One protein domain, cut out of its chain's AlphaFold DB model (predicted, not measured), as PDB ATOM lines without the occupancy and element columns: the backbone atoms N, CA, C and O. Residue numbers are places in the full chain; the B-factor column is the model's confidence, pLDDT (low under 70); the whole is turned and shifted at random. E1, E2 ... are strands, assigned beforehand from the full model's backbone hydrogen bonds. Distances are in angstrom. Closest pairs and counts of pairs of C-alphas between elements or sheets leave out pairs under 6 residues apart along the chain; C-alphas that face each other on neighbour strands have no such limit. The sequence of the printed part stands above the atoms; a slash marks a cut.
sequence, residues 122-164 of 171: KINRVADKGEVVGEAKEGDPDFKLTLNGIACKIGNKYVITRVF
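What this domain is: This is residues 122 to 164 of the 171 residues of an uncharacterized protein of Candidatus Korarchaeota archaeon (UniProt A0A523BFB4). This is a small, open barrel-like wall of four antiparallel strands: one strongly twisted sheet, curled like part of a barrel, in the order E1, E4, E3, E2. On its open side the stretch before E1 runs across from E2, where residues 122 to 123 pair with that strand, toward E1. The printed part has 43 residues, with four named strands in the order E1, E2, E3, E4 along the chain and no named helix; the class is all strand, though under half of the residues, 21 of 43, are in named elements. It is compact, with a radius of gyration of the C-alphas of 9.0 A, and elongated, spanning 26 by 17 by 12 A.

How they stand to each other: Begin with the inner strands E4, residues 157 to 163, and E3, residues 149 to 154, an antiparallel hairpin at 147 degrees; look for N 152 and O 159, 2.8 A apart, within hydrogen-bond range. On the other side of E3 is the edge strand E2, residues 143 to 146, antiparallel at 141 degrees; E2 and E3 form a hairpin, with N 151 and O 144 at 2.8 A. On the other side of E4 is the edge strand E1, residues 132 to 135, antiparallel at 145 degrees, with N 133 and O 158 at 2.8 A. E2, E3 and E4 are a meander, each strand the antiparallel neighbour of the one before. With E1, the antiparallel neighbour of E4, they make a Greek key, four strands in a row in which the first is the neighbour of the fourth. E1 and E2 are apart. Residues 122 to 123 pair, parallel, with residues 145 to 146 of E2.

Where its parts are: Find C-alpha 157 at (320.893, 208.002, 227.523); from there E4, the longest strand by residues, runs 17.0 A to C-alpha 163 at (320.890, 210.006, 210.594). E3 runs 15.8 A from C-alpha 149 to C-alpha 154. E2 spans 9.8 A from C-alpha 143 to C-alpha 146. E1 begins at C-alpha 132, at (322.004, 204.110, 222.171), and spans 8.2 A to C-alpha 135.

The domain as a whole: Look for the two C-alphas farthest apart at Glu 138 and Phe 164, 26.7 A from each other. The printed part, residues 122 to 164, has no cut. The links E2 to E3 and E3 to E4 are tight, the link E1 to E2 is short, and no link is long. The mean pLDDT of the printed part is 94.1, and no printed residue is under 70.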
ATOM      1  N   LYS A 122     330.396 216.338 220.449       95.50
ATOM      2  CA  LYS A 122     330.475 215.246 219.474       95.50
ATOM      3  C   LYS A 122     330.656 213.891 220.151       95.50
ATOM      4  O   LYS A 122     331.402 213.752 221.116       95.50
ATOM      5  N   ILE A 123     330.021 212.875 219.581       94.31
ATOM      6  CA  ILE A 123     330.217 211.459 219.883       94.31
ATOM      7  C   ILE A 123     330.832 210.827 218.633       94.31
ATOM      8  O   ILE A 123     330.182 210.728 217.592       94.31
ATOM      9  N   ASN A 124     332.086 210.384 218.724       92.69
ATOM     10  CA  ASN A 124     332.835 209.807 217.600       92.69
ATOM     11  C   ASN A 124     332.390 208.367 217.286       92.69
ATOM     12  O   ASN A 124     333.167 207.421 217.392       92.69
ATOM     13  N   ARG A 125     331.114 208.194 216.930       90.38
ATOM     14  CA  ARG A 125     330.492 206.909 216.607       90.38
ATOM     15  C   ARG A 125     329.567 207.058 215.403       90.38
ATOM     16  O   ARG A 125     328.816 208.027 215.313       90.38
ATOM     17  N   VAL A 126     329.622 206.091 214.492       91.25
ATOM     18  CA  VAL A 126     328.582 205.867 213.478       91.25
ATOM     19  C   VAL A 126     327.548 204.944 214.106       91.25
ATOM     20  O   VAL A 126     327.926 203.936 214.702       91.25
ATOM     21  N   ALA A 127     326.276 205.308 214.015       91.12
ATOM     22  CA  ALA A 127     325.194 204.549 214.626       91.12
ATOM     23  C   ALA A 127     323.897 204.686 213.826       91.12
ATOM     24  O   ALA A 127     323.687 205.682 213.119       91.12
ATOM     25  N   ASP A 128     323.032 203.688 213.954       93.56
ATOM     26  CA  ASP A 128     321.739 203.659 213.281       93.56
ATOM     27  C   ASP A 128     320.659 204.373 214.095       93.56
ATOM     28  O   ASP A 128     320.747 204.557 215.311       93.56
ATOM     29  N   LYS A 129     319.587 204.794 213.417       94.19
ATOM     30  CA  LYS A 129     318.452 205.437 214.085       94.19
ATOM     31  C   LYS A 129     317.855 204.498 215.143       94.19
ATOM     32  O   LYS A 129     317.460 203.382 214.829       94.19
ATOM     33  N   GLY A 130     317.705 205.003 216.365       93.81
ATOM     34  CA  GLY A 130     317.200 204.265 217.525       93.81
ATOM     35  C   GLY A 130     318.295 203.649 218.397       93.81
ATOM     36  O   GLY A 130     318.002 203.202 219.503       93.81
ATOM     37  N   GLU A 131     319.550 203.658 217.948       95.62
ATOM     38  CA  GLU A 131     320.666 203.110 218.711       95.62
ATOM     39  C   GLU A 131     321.068 204.026 219.878       95.62
ATOM     40  O   GLU A 131     321.067 205.255 219.762       95.62
ATOM     41  N   VAL A 132     321.440 203.415 221.007       96.56
ATOM     42  CA  VAL A 132     322.004 204.110 222.171       96.56
ATOM     43  C   VAL A 132     323.509 204.278 221.977       96.56
ATOM     44  O   VAL A 132     324.247 203.296 221.864       96.56
ATOM     45  N   VAL A 133     323.977 205.523 221.985       95.31
ATOM     46  CA  VAL A 133     325.381 205.866 221.703       95.31
ATOM     47  C   VAL A 133     326.169 206.345 222.915       95.31
ATOM     48  O   VAL A 133     327.388 206.465 222.822       95.31
ATOM     49  N   GLY A 134     325.508 206.561 224.051       93.94
ATOM     50  CA  GLY A 134     326.165 206.921 225.302       93.94
ATOM     51  C   GLY A 134     325.182 207.146 226.445       93.94
ATOM     52  O   GLY A 134     323.965 207.106 226.256       93.94
ATOM     53  N   GLU A 135     325.729 207.392 227.627       95.06
ATOM     54  CA  GLU A 135     324.982 207.838 228.803       95.06
ATOM     55  C   GLU A 135     324.856 209.363 228.804       95.06
ATOM     56  O   GLU A 135     325.722 210.063 228.277       95.06
ATOM     57  N   ALA A 136     323.777 209.867 229.394       95.06
ATOM     58  CA  ALA A 136     323.527 211.288 229.579       95.06
ATOM     59  C   ALA A 136     323.331 211.593 231.065       95.06
ATOM     60  O   ALA A 136     322.645 210.851 231.776       95.06
ATOM     61  N   LYS A 137     323.912 212.699 231.519       94.00
ATOM     62  CA  LYS A 137     323.832 213.200 232.893       94.00
ATOM     63  C   LYS A 137     323.010 214.482 232.957       94.00
ATOM     64  O   LYS A 137     322.664 215.093 231.943       94.00
ATOM     65  N   GLU A 138     322.649 214.888 234.165       89.88
ATOM     66  CA  GLU A 138     322.056 216.202 234.395       89.88
ATOM     67  C   GLU A 138     323.044 217.308 233.986       89.88
ATOM     68  O   GLU A 138     324.244 217.175 234.203       89.88
ATOM     69  N   GLY A 139     322.551 218.361 233.331       89.44
ATOM     70  CA  GLY A 139     323.387 219.426 232.761       89.44
ATOM     71  C   GLY A 139     323.965 219.139 231.370       89.44
ATOM     72  O   GLY A 139     324.281 220.090 230.663       89.44
ATOM     73  N   ASP A 140     324.040 217.876 230.935       94.31
ATOM     74  CA  ASP A 140     324.499 217.564 229.576       94.31
ATOM     75  C   ASP A 140     323.541 218.135 228.508       94.31
ATOM     76  O   ASP A 140     322.319 218.119 228.735       94.31
ATOM     77  N   PRO A 141     324.052 218.544 227.327       95.38
ATOM     78  CA  PRO A 141     323.241 219.127 226.262       95.38
ATOM     79  C   PRO A 141     322.211 218.138 225.712       95.38
ATOM     80  O   PRO A 141     322.462 216.934 225.603       95.38
ATOM     81  N   ASP A 142     321.056 218.649 225.289       95.69
ATOM     82  CA  ASP A 142     319.970 217.802 224.787       95.69
ATOM     83  C   ASP A 142     320.290 217.148 223.439       95.69
ATOM     84  O   ASP A 142     319.789 216.059 223.141       95.69
ATOM     85  N   PHE A 143     321.169 217.767 222.646       97.19
ATOM     86  CA  PHE A 143     321.580 217.269 221.339       97.19
ATOM     87  C   PHE A 143     323.101 217.193 221.227       97.19
ATOM     88  O   PHE A 143     323.806 218.170 221.472       97.19
ATOM     89  N   LYS A 144     323.598 216.035 220.791       96.94
ATOM     90  CA  LYS A 144     325.007 215.816 220.442       96.94
ATOM     91  C   LYS A 144     325.123 215.393 218.987       96.94
ATOM     92  O   LYS A 144     324.246 214.696 218.469       96.94
ATOM     93  N   LEU A 145     326.203 215.796 218.329       96.56
ATOM     94  CA  LEU A 145     326.511 215.325 216.983       96.56
ATOM     95  C   LEU A 145     327.168 213.957 217.036       96.56
ATOM     96  O   LEU A 145     328.010 213.691 217.887       96.56
ATOM     97  N   THR A 146     326.802 213.095 216.101       94.50
ATOM     98  CA  THR A 146     327.539 211.863 215.820       94.50
ATOM     99  C   THR A 146     328.229 211.976 214.471       94.50
ATOM    100  O   THR A 146     328.005 212.937 213.735       94.50
ATOM    101  N   LEU A 147     329.054 210.991 214.108       92.19
ATOM    102  CA  LEU A 147     329.757 211.009 212.817       92.19
ATOM    103  C   LEU A 147     328.803 211.031 211.612       92.19
ATOM    104  O   LEU A 147     329.200 211.404 210.515       92.19
ATOM    105  N   ASN A 148     327.550 210.617 211.807       93.50
ATOM    106  CA  ASN A 148     326.550 210.492 210.757       93.50
ATOM    107  C   ASN A 148     325.183 211.083 211.138       93.50
ATOM    108  O   ASN A 148     324.198 210.752 210.481       93.50
ATOM    109  N   GLY A 149     325.056 211.892 212.194       94.69
ATOM    110  CA  GLY A 149     323.728 212.301 212.650       94.69
ATOM    111  C   GLY A 149     323.666 213.092 213.950       94.69
ATOM    112  O   GLY A 149     324.613 213.760 214.356       94.69
ATOM    113  N   ILE A 150     322.494 213.023 214.587       96.19
ATOM    114  CA  ILE A 150     322.180 213.697 215.852       96.19
ATOM    115  C   ILE A 150     321.662 212.678 216.865       96.19
ATOM    116  O   ILE A 150     320.641 212.003 216.647       96.19
ATOM    117  N   ALA A 151     322.336 212.640 218.010       97.06
ATOM    118  CA  ALA A 151     321.887 211.966 219.211       97.06
ATOM    119  C   ALA A 151     321.066 212.927 220.080       97.06
ATOM    120  O   ALA A 151     321.469 214.064 220.307       97.06
ATOM    121  N   CYS A 152     319.915 212.467 220.563       96.00
ATOM    122  CA  CYS A 152     319.069 213.185 221.512       96.00
ATOM    123  C   CYS A 152     319.211 212.557 222.893       96.00
ATOM    124  O   CYS A 152     319.239 211.328 223.013       96.00
ATOM    125  N   LYS A 153     319.240 213.391 223.924       95.31
ATOM    126  CA  LYS A 153     319.105 212.965 225.309       95.31
ATOM    127  C   LYS A 153     317.680 212.476 225.565       95.31
ATOM    128  O   LYS A 153     316.717 213.187 225.293       95.31
ATOM    129  N   ILE A 154     317.545 211.250 226.061       92.81
ATOM    130  CA  ILE A 154     316.278 210.640 226.473       92.81
ATOM    131  C   ILE A 154     316.530 209.958 227.817       92.81
ATOM    132  O   ILE A 154     317.198 208.923 227.887       92.81
ATOM    133  N   GLY A 155     316.029 210.559 228.898       90.75
ATOM    134  CA  GLY A 155     316.360 210.133 230.256       90.75
ATOM    135  C   GLY A 155     317.869 210.214 230.506       90.75
ATOM    136  O   GLY A 155     318.472 211.273 230.349       90.75
ATOM    137  N   ASN A 156     318.481 209.083 230.860       94.12
ATOM    138  CA  ASN A 156     319.913 208.965 231.147       94.12
ATOM    139  C   ASN A 156     320.750 208.457 229.957       94.12
ATOM    140  O   ASN A 156     321.844 207.926 230.154       94.12
ATOM    141  N   LYS A 157     320.240 208.551 228.722       96.50
ATOM    142  CA  LYS A 157     320.893 208.002 227.523       96.50
ATOM    143  C   LYS A 157     320.869 208.975 226.354       96.50
ATOM    144  O   LYS A 157     319.928 209.746 226.195       96.50
ATOM    145  N   TYR A 158     321.866 208.852 225.485       97.00
ATOM    146  CA  TYR A 158     321.873 209.443 224.153       97.00
ATOM    147  C   TYR A 158     321.420 208.422 223.117       97.00
ATOM    148  O   TYR A 158     322.041 207.369 222.968       97.00
ATOM    149  N   VAL A 159     320.360 208.752 222.382       96.44
ATOM    150  CA  VAL A 159     319.763 207.900 221.346       96.44
ATOM    151  C   VAL A 159     319.822 208.604 219.997       96.44
ATOM    152  O   VAL A 159     319.437 209.771 219.889       96.44
ATOM    153  N   ILE A 160     320.254 207.915 218.940       95.25
ATOM    154  CA  ILE A 160     320.228 208.479 217.584       95.25
ATOM    155  C   ILE A 160     318.788 208.683 217.141       95.25
ATOM    156  O   ILE A 160     318.026 207.736 216.953       95.25
ATOM    157  N   THR A 161     318.415 209.933 216.898       92.50
ATOM    158  CA  THR A 161     317.059 210.260 216.431       92.50
ATOM    159  C   THR A 161     317.024 210.639 214.959       92.50
ATOM    160  O   THR A 161     315.972 210.530 214.320       92.50
ATOM    161  N   ARG A 162     318.159 211.072 214.402       91.06
ATOM    162  CA  ARG A 162     318.295 211.431 212.993       91.06
ATOM    163  C   ARG A 162     319.671 211.012 212.493       91.06
ATOM    164  O   ARG A 162     320.669 211.374 213.099       91.06
ATOM    165  N   VAL A 163     319.687 210.289 211.380       93.00
ATOM    166  CA  VAL A 163     320.890 210.006 210.594       93.00
ATOM    167  C   VAL A 163     320.859 210.937 209.386       93.00
ATOM    168  O   VAL A 163     319.824 211.064 208.721       93.00
ATOM    169  N   PHE A 164     321.962 211.627 209.145       90.44
ATOM    170  CA  PHE A 164     322.187 212.434 207.961       90.44
ATOM    171  C   PHE A 164     322.318 211.500 206.768       90.44
ATOM    172  O   PHE A 164     323.096 210.544 206.770       90.44
TER     173      PHE A 164